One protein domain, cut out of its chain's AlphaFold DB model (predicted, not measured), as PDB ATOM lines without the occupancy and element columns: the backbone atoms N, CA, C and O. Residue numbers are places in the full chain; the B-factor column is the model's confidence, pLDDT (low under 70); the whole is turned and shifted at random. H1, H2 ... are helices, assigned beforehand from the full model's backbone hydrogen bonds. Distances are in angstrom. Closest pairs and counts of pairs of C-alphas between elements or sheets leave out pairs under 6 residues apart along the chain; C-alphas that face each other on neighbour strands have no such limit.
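AT A GLANCE: This is residues 93 to 157 of the 175 residues of an uncharacterized protein of Diversispora epigaea (UniProt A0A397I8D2). What is the shape? With little regular structure, it is a flat, open loop: H1 and H3 meet at one end, H2 stands free at the other, and residues 155 to 156 return to pair, parallel, with 109 to 110. What builds it? The printed part has 65 residues with three named helices, H1, H2, H3 in chain order, and no named strand; the class is all helix, with 24 residues in named elements. How spread out is it? It is only just extended, close to loose, with a radius of gyration of the C-alphas of 16.3 A and spans of 47 by 29 by 11 A.

IN THESE COORDINATES: Where does H1 lie? H1, residues 93 to 100, starts at C-alpha 93 (259.472, 248.018, 125.094) and measures 10.8 A. What follows? H2, residues 120 to 130, measures 15.2 A; H3, residues 142 to 146, measures 6.9 A and ends at C-alpha 146 (252.855, 237.325, 127.017).

HOW THE PARTS SIT: Which helices touch? H1 and H3 touch, their closest C-alphas, Ile 97 and Trp 143, 6.0 A apart; H2 is apart from both. Are their backbones bonded? Each O i to N i+4 pair is within hydrogen-bond range in H1 and H2; H3 has 0 of 1, and 1 of 2 O i to N i+3 pairs.

THE WHOLE: How far does it reach? The farthest C-alphas, Ser 95 and Asp 121, are 47.1 A apart. Is it unbroken? The printed part has no cut, and both links, H1 to H2 and H2 to H3, are long. Where is confidence low? Residues 93 to 102 have pLDDT under 70.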
ATOM      1  N   GLN A  93     260.777 248.689 125.210       61.09
ATOM      2  CA  GLN A  93     259.472 248.018 125.094       61.09
ATOM      3  C   GLN A  93     259.544 246.539 125.487       61.09
ATOM      4  O   GLN A  93     258.667 246.008 126.170       61.09
ATOM      5  N   LYS A  94     260.624 245.851 125.109       62.38
ATOM      6  CA  LYS A  94     260.826 244.444 125.464       62.38
ATOM      7  C   LYS A  94     261.047 244.247 126.963       62.38
ATOM      8  O   LYS A  94     260.566 243.258 127.516       62.38
ATOM      9  N   SER A  95     261.749 245.169 127.622       63.38
ATOM     10  CA  SER A  95     261.947 245.132 129.075       63.38
ATOM     11  C   SER A  95     260.631 245.314 129.841       63.38
ATOM     12  O   SER A  95     260.374 244.595 130.808       63.38
ATOM     13  N   GLU A  96     259.748 246.185 129.350       66.94
ATOM     14  CA  GLU A  96     258.421 246.405 129.921       66.94
ATOM     15  C   GLU A  96     257.523 245.174 129.733       66.94
ATOM     16  O   GLU A  96     256.944 244.665 130.696       66.94
ATOM     17  N   ILE A  97     257.514 244.594 128.529       66.56
ATOM     18  CA  ILE A  97     256.800 243.345 128.219       66.56
ATOM     19  C   ILE A  97     257.286 242.170 129.093       66.56
ATOM     20  O   ILE A  97     256.494 241.317 129.499       66.56
ATOM     21  N   LEU A  98     258.577 242.108 129.430       64.06
ATOM     22  CA  LEU A  98     259.108 241.093 130.349       64.06
ATOM     23  C   LEU A  98     258.625 241.294 131.792       64.06
ATOM     24  O   LEU A  98     258.391 240.302 132.487       64.06
ATOM     25  N   ASN A  99     258.423 242.539 132.229       68.81
ATOM     26  CA  ASN A  99     257.852 242.835 133.545       68.81
ATOM     27  C   ASN A  99     256.368 242.433 133.628       68.81
ATOM     28  O   ASN A  99     255.961 241.863 134.642       68.81
ATOM     29  N   LEU A 100     255.593 242.584 132.544       66.81
ATOM     30  CA  LEU A 100     254.198 242.111 132.454       66.81
ATOM     31  C   LEU A 100     254.047 240.602 132.719       66.81
ATOM     32  O   LEU A 100     253.030 240.160 133.252       66.81
ATOM     33  N   LYS A 101     255.064 239.794 132.403       63.56
ATOM     34  CA  LYS A 101     255.053 238.354 132.710       63.56
ATOM     35  C   LYS A 101     255.102 238.065 134.214       63.56
ATOM     36  O   LYS A 101     254.605 237.029 134.656       63.56
ATOM     37  N   ASN A 102     255.722 238.954 134.988       68.00
ATOM     38  CA  ASN A 102     255.878 238.802 136.433       68.00
ATOM     39  C   ASN A 102     254.671 239.360 137.205       68.00
ATOM     40  O   ASN A 102     254.423 238.934 138.331       68.00
ATOM     41  N   GLU A 103     253.897 240.254 136.588       72.44
ATOM     42  CA  GLU A 103     252.718 240.897 137.172       72.44
ATOM     43  C   GLU A 103     251.429 240.403 136.505       72.44
ATOM     44  O   GLU A 103     250.678 241.158 135.889       72.44
ATOM     45  N   ILE A 104     251.152 239.100 136.627       73.06
ATOM     46  CA  ILE A 104     249.874 238.550 136.163       73.06
ATOM     47  C   ILE A 104     248.745 239.215 136.971       73.06
ATOM     48  O   ILE A 104     248.758 239.132 138.205       73.06
ATOM     49  N   PRO A 105     247.759 239.852 136.316       73.25
ATOM     50  CA  PRO A 105     246.678 240.523 137.020       73.25
ATOM     51  C   PRO A 105     245.855 239.525 137.840       73.25
ATOM     52  O   PRO A 105     245.627 238.380 137.439       73.25
ATOM     53  N   ASN A 106     245.370 239.971 139.000       81.38
ATOM     54  CA  ASN A 106     244.431 239.183 139.792       81.38
ATOM     55  C   ASN A 106     243.143 238.963 138.994       81.38
ATOM     56  O   ASN A 106     242.558 239.913 138.474       81.38
ATOM     57  N   LYS A 107     242.676 237.711 138.933       85.50
ATOM     58  CA  LYS A 107     241.462 237.376 138.186       85.50
ATOM     59  C   LYS A 107     240.246 238.052 138.803       85.50
ATOM     60  O   LYS A 107     240.012 237.943 140.010       85.50
ATOM     61  N   LEU A 108     239.435 238.677 137.954       86.25
ATOM     62  CA  LEU A 108     238.132 239.189 138.349       86.25
ATOM     63  C   LEU A 108     237.247 238.024 138.802       86.25
ATOM     64  O   LEU A 108     237.124 237.021 138.102       86.25
ATOM     65  N   GLN A 109     236.629 238.158 139.968       89.38
ATOM     66  CA  GLN A 109     235.695 237.172 140.498       89.38
ATOM     67  C   GLN A 109     234.273 237.687 140.317       89.38
ATOM     68  O   GLN A 109     233.951 238.787 140.764       89.38
ATOM     69  N   ILE A 110     233.433 236.896 139.655       87.75
ATOM     70  CA  ILE A 110     232.036 237.242 139.383       87.75
ATOM     71  C   ILE A 110     231.147 236.209 140.070       87.75
ATOM     72  O   ILE A 110     231.340 235.004 139.906       87.75
ATOM     73  N   SER A 111     230.158 236.682 140.822       86.62
ATOM     74  CA  SER A 111     229.115 235.853 141.430       86.62
ATOM     75  C   SER A 111     227.780 236.204 140.778       86.62
ATOM     76  O   SER A 111     227.091 237.093 141.277       86.62
ATOM     77  N   PRO A 112     227.434 235.571 139.644       78.12
ATOM     78  CA  PRO A 112     226.206 235.894 138.933       78.12
ATOM     79  C   PRO A 112     224.988 235.503 139.772       78.12
ATOM     80  O   PRO A 112     224.966 234.448 140.417       78.12
ATOM     81  N   SER A 113     223.960 236.347 139.752       80.19
ATOM     82  CA  SER A 113     222.656 235.986 140.295       80.19
ATOM     83  C   SER A 113     221.954 235.015 139.333       80.19
ATOM     84  O   SER A 113     222.148 235.059 138.118       80.19
ATOM     85  N   ASN A 114     221.117 234.111 139.852       77.12
ATOM     86  CA  ASN A 114     220.362 233.185 138.992       77.12
ATOM     87  C   ASN A 114     219.338 233.907 138.094       77.12
ATOM     88  O   ASN A 114     218.872 233.324 137.119       77.12
ATOM     89  N   GLU A 115     218.990 235.149 138.428       78.81
ATOM     90  CA  GLU A 115     218.060 236.000 137.678       78.81
ATOM     91  C   GLU A 115     218.718 236.619 136.432       78.81
ATOM     92  O   GLU A 115     218.027 236.934 135.469       78.81
ATOM     93  N   GLU A 116     220.050 236.720 136.411       79.25
ATOM     94  CA  GLU A 116     220.848 237.217 135.279       79.25
ATOM     95  C   GLU A 116     221.277 236.103 134.309       79.25
ATOM     96  O   GLU A 116     222.030 236.340 133.360       79.25
ATOM     97  N   ARG A 117     220.829 234.859 134.532       83.44
ATOM     98  CA  ARG A 117     221.203 233.731 133.676       83.44
ATOM     99  C   ARG A 117     220.535 233.848 132.305       83.44
ATOM    100  O   ARG A 117     219.312 233.859 132.188       83.44
ATOM    101  N   ILE A 118     221.361 233.825 131.264       86.81
ATOM    102  CA  ILE A 118     220.922 233.766 129.867       86.81
ATOM    103  C   ILE A 118     220.152 232.448 129.625       86.81
ATOM    104  O   ILE A 118     220.638 231.389 130.043       86.81
ATOM    105  N   PRO A 119     218.981 232.477 128.959       92.75
ATOM    106  CA  PRO A 119     218.254 231.271 128.564       92.75
ATOM    107  C   PRO A 119     219.102 230.332 127.696       92.75
ATOM    108  O   PRO A 119     219.888 230.775 126.859       92.75
ATOM    109  N   ASP A 120     218.920 229.019 127.858       92.50
ATOM    110  CA  ASP A 120     219.751 228.022 127.168       92.50
ATOM    111  C   ASP A 120     219.606 228.096 125.629       92.50
ATOM    112  O   ASP A 120     220.574 227.863 124.903       92.50
ATOM    113  N   ASP A 121     218.426 228.473 125.123       93.25
ATOM    114  CA  ASP A 121     218.178 228.660 123.687       93.25
ATOM    115  C   ASP A 121     219.025 229.804 123.102       93.25
ATOM    116  O   ASP A 121     219.680 229.629 122.071       93.25
ATOM    117  N   ASP A 122     219.094 230.942 123.798       93.75
ATOM    118  CA  ASP A 122     219.906 232.092 123.388       93.75
ATOM    119  C   ASP A 122     221.401 231.767 123.469       93.75
ATOM    120  O   ASP A 122     222.178 232.115 122.577       93.75
ATOM    121  N   LEU A 123     221.810 231.020 124.496       93.69
ATOM    122  CA  LEU A 123     223.190 230.570 124.670       93.69
ATOM    123  C   LEU A 123     223.649 229.673 123.509       93.69
ATOM    124  O   LEU A 123     224.782 229.794 123.033       93.69
ATOM    125  N   ASN A 124     222.767 228.815 122.993       94.12
ATOM    126  CA  ASN A 124     223.054 227.992 121.818       94.12
ATOM    127  C   ASN A 124     223.248 228.834 120.550       94.12
ATOM    128  O   ASN A 124     224.136 228.538 119.743       94.12
ATOM    129  N   ILE A 125     222.449 229.890 120.380       94.81
ATOM    130  CA  ILE A 125     222.581 230.821 119.253       94.81
ATOM    131  C   ILE A 125     223.914 231.568 119.349       94.81
ATOM    132  O   ILE A 125     224.681 231.566 118.383       94.81
ATOM    133  N   ILE A 126     224.231 232.130 120.519       91.94
ATOM    134  CA  ILE A 126     225.492 232.843 120.774       91.94
ATOM    135  C   ILE A 126     226.686 231.937 120.456       91.94
ATOM    136  O   ILE A 126     227.554 232.313 119.669       91.94
ATOM    137  N   ASN A 127     226.699 230.711 120.983       92.31
ATOM    138  CA  ASN A 127     227.780 229.755 120.734       92.31
ATOM    139  C   ASN A 127     227.915 229.391 119.251       92.31
ATOM    140  O   ASN A 127     229.028 229.248 118.741       92.31
ATOM    141  N   SER A 128     226.790 229.259 118.546       93.69
ATOM    142  CA  SER A 128     226.781 228.941 117.115       93.69
ATOM    143  C   SER A 128     227.374 230.068 116.270       93.69
ATOM    144  O   SER A 128     228.072 229.793 115.296       93.69
ATOM    145  N   ILE A 129     227.129 231.326 116.648       92.69
ATOM    146  CA  ILE A 129     227.695 232.500 115.973       92.69
ATOM    147  C   ILE A 129     229.184 232.631 116.306       92.69
ATOM    148  O   ILE A 129     230.010 232.708 115.396       92.69
ATOM    149  N   MET A 130     229.538 232.591 117.594       90.19
ATOM    150  CA  MET A 130     230.911 232.810 118.067       90.19
ATOM    151  C   MET A 130     231.897 231.764 117.546       90.19
ATOM    152  O   MET A 130     233.038 232.100 117.248       90.19
ATOM    153  N   LYS A 131     231.461 230.515 117.342       91.56
ATOM    154  CA  LYS A 131     232.306 229.454 116.766       91.56
ATOM    155  C   LYS A 131     232.829 229.780 115.360       91.56
ATOM    156  O   LYS A 131     233.860 229.247 114.954       91.56
ATOM    157  N   ASN A 132     232.117 230.614 114.605       90.50
ATOM    158  CA  ASN A 132     232.509 230.974 113.243       90.50
ATOM    159  C   ASN A 132     233.470 232.170 113.199       90.50
ATOM    160  O   ASN A 132     234.008 232.469 112.134       90.50
ATOM    161  N   VAL A 133     233.696 232.847 114.327       87.50
ATOM    162  CA  VAL A 133     234.632 233.968 114.425       87.50
ATOM    163  C   VAL A 133     236.034 233.411 114.654       87.50
ATOM    164  O   VAL A 133     236.290 232.739 115.649       87.50
ATOM    165  N   GLN A 134     236.948 233.684 113.725       88.44
ATOM    166  CA  GLN A 134     238.370 233.370 113.870       88.44
ATOM    167  C   GLN A 134     239.155 234.675 113.875       88.44
ATOM    168  O   GLN A 134     239.013 235.489 112.963       88.44
ATOM    169  N   ILE A 135     239.970 234.864 114.908       85.50
ATOM    170  CA  ILE A 135     240.890 235.994 115.013       85.50
ATOM    171  C   ILE A 135     242.262 235.483 114.566       85.50
ATOM    172  O   ILE A 135     242.727 234.483 115.111       85.50
ATOM    173  N   PRO A 136     242.900 236.100 113.558       91.44
ATOM    174  CA  PRO A 136     244.224 235.675 113.131       91.44
ATOM    175  C   PRO A 136     245.275 236.045 114.186       91.44
ATOM    176  O   PRO A 136     245.210 237.121 114.784       91.44
ATOM    177  N   ASP A 137     246.299 235.207 114.351       85.00
ATOM    178  CA  ASP A 137     247.367 235.415 115.345       85.00
ATOM    179  C   ASP A 137     248.146 236.726 115.138       85.00
ATOM    180  O   ASP A 137     248.720 237.285 116.073       85.00
ATOM    181  N   SER A 138     248.154 237.248 113.908       90.06
ATOM    182  CA  SER A 138     248.750 238.544 113.573       90.06
ATOM    183  C   SER A 138     248.001 239.734 114.176       90.06
ATOM    184  O   SER A 138     248.568 240.817 114.267       90.06
ATOM    185  N   SER A 139     246.732 239.559 114.553       90.06
ATOM    186  CA  SER A 139     245.916 240.602 115.183       90.06
ATOM    187  C   SER A 139     246.068 240.643 116.702       90.06
ATOM    188  O   SER A 139     245.559 241.568 117.331       90.06
ATOM    189  N   ILE A 140     246.761 239.669 117.294       88.38
ATOM    190  CA  ILE A 140     247.058 239.651 118.723       88.38
ATOM    191  C   ILE A 140     248.322 240.496 118.943       88.38
ATOM    192  O   ILE A 140     249.375 240.151 118.399       88.38
ATOM    193  N   PRO A 141     248.261 241.598 119.709       88.88
ATOM    194  CA  PRO A 141     249.438 242.423 119.956       88.88
ATOM    195  C   PRO A 141     250.468 241.684 120.826       88.88
ATOM    196  O   PRO A 141     250.120 240.799 121.604       88.88
ATOM    197  N   GLU A 142     251.750 242.049 120.728       86.44
ATOM    198  CA  GLU A 142     252.831 241.332 121.432       86.44
ATOM    199  C   GLU A 142     252.660 241.329 122.958       86.44
ATOM    200  O   GLU A 142     252.880 240.302 123.595       86.44
ATOM    201  N   TRP A 143     252.169 242.425 123.546       83.81
ATOM    202  CA  TRP A 143     251.872 242.480 124.984       83.81
ATOM    203  C   TRP A 143     250.801 241.459 125.399       83.81
ATOM    204  O   TRP A 143     250.873 240.887 126.485       83.81
ATOM    205  N   ALA A 144     249.833 241.181 124.518       84.44
ATOM    206  CA  ALA A 144     248.758 240.229 124.768       84.44
ATOM    207  C   ALA A 144     249.247 238.783 124.723       84.44
ATOM    208  O   ALA A 144     248.760 237.942 125.468       84.44
ATOM    209  N   LYS A 145     250.252 238.494 123.886       86.12
ATOM    210  CA  LYS A 145     250.831 237.149 123.754       86.12
ATOM    211  C   LYS A 145     251.581 236.697 125.005       86.12
ATOM    212  O   LYS A 145     251.778 235.499 125.198       86.12
ATOM    213  N   VAL A 146     252.043 237.636 125.833       87.31
ATOM    214  CA  VAL A 146     252.855 237.325 127.017       87.31
ATOM    215  C   VAL A 146     252.015 236.860 128.201       87.31
ATOM    216  O   VAL A 146     252.498 236.062 129.009       87.31
ATOM    217  N   ILE A 147     250.765 237.309 128.298       83.12
ATOM    218  CA  ILE A 147     249.863 236.907 129.375       83.12
ATOM    219  C   ILE A 147     248.934 235.806 128.842       83.12
ATOM    220  O   ILE A 147     248.265 236.015 127.834       83.12
ATOM    221  N   PRO A 148     248.862 234.629 129.486       85.56
ATOM    222  CA  PRO A 148     247.999 233.557 129.006       85.56
ATOM    223  C   PRO A 148     246.521 233.959 129.118       85.56
ATOM    224  O   PRO A 148     246.113 234.564 130.111       85.56
ATOM    225  N   GLU A 149     245.708 233.578 128.129       83.94
ATOM    226  CA  GLU A 149     244.287 233.965 128.032       83.94
ATOM    227  C   GLU A 149     243.482 233.620 129.294       83.94
ATOM    228  O   GLU A 149     242.635 234.384 129.754       83.94
ATOM    229  N   GLU A 150     243.784 232.482 129.917       84.19
ATOM    230  CA  GLU A 150     243.154 232.036 131.160       84.19
ATOM    231  C   GLU A 150     243.321 233.015 132.328       84.19
ATOM    232  O   GLU A 150     242.519 232.988 133.264       84.19
ATOM    233  N   SER A 151     244.357 233.854 132.303       85.62
ATOM    234  CA  SER A 151     244.603 234.881 133.318       85.62
ATOM    235  C   SER A 151     243.747 236.125 133.113       85.62
ATOM    236  O   SER A 151     243.575 236.894 134.054       85.62
ATOM    237  N   TRP A 152     243.183 236.310 131.920       82.56
ATOM    238  CA  TRP A 152     242.296 237.429 131.599       82.56
ATOM    239  C   TRP A 152     240.828 237.099 131.827       82.56
ATOM    240  O   TRP A 152     240.017 237.990 132.075       82.56
ATOM    241  N   LEU A 153     240.476 235.815 131.750       87.75
ATOM    242  CA  LEU A 153     239.100 235.381 131.928       87.75
ATOM    243  C   LEU A 153     238.677 235.476 133.405       87.75
ATOM    244  O   LEU A 153     239.372 234.954 134.287       87.75
ATOM    245  N   PRO A 154     237.517 236.096 133.691       89.00
ATOM    246  CA  PRO A 154     236.953 236.101 135.031       89.00
ATOM    247  C   PRO A 154     236.678 234.687 135.548       89.00
ATOM    248  O   PRO A 154     236.339 233.772 134.795       89.00
ATOM    249  N   VAL A 155     236.763 234.520 136.864       89.25
ATOM    250  CA  VAL A 155     236.381 233.285 137.554       89.25
ATOM    251  C   VAL A 155     234.961 233.432 138.078       89.25
ATOM    252  O   VAL A 155     234.653 234.361 138.825       89.25
ATOM    253  N   ILE A 156     234.101 232.483 137.716       87.12
ATOM    254  CA  ILE A 156     232.724 232.425 138.206       87.12
ATOM    255  C   ILE A 156     232.715 231.716 139.564       87.12
ATOM    256  O   ILE A 156     233.038 230.530 139.656       87.12
ATOM    257  N   ILE A 157     232.334 232.433 140.623       86.94
ATOM    258  CA  ILE A 157     232.151 231.871 141.963       86.94
ATOM    259  C   ILE A 157     230.677 231.542 142.147       86.94
ATOM    260  O   ILE A 157     229.854 232.408 142.448       86.94
TER     261      ILE A 157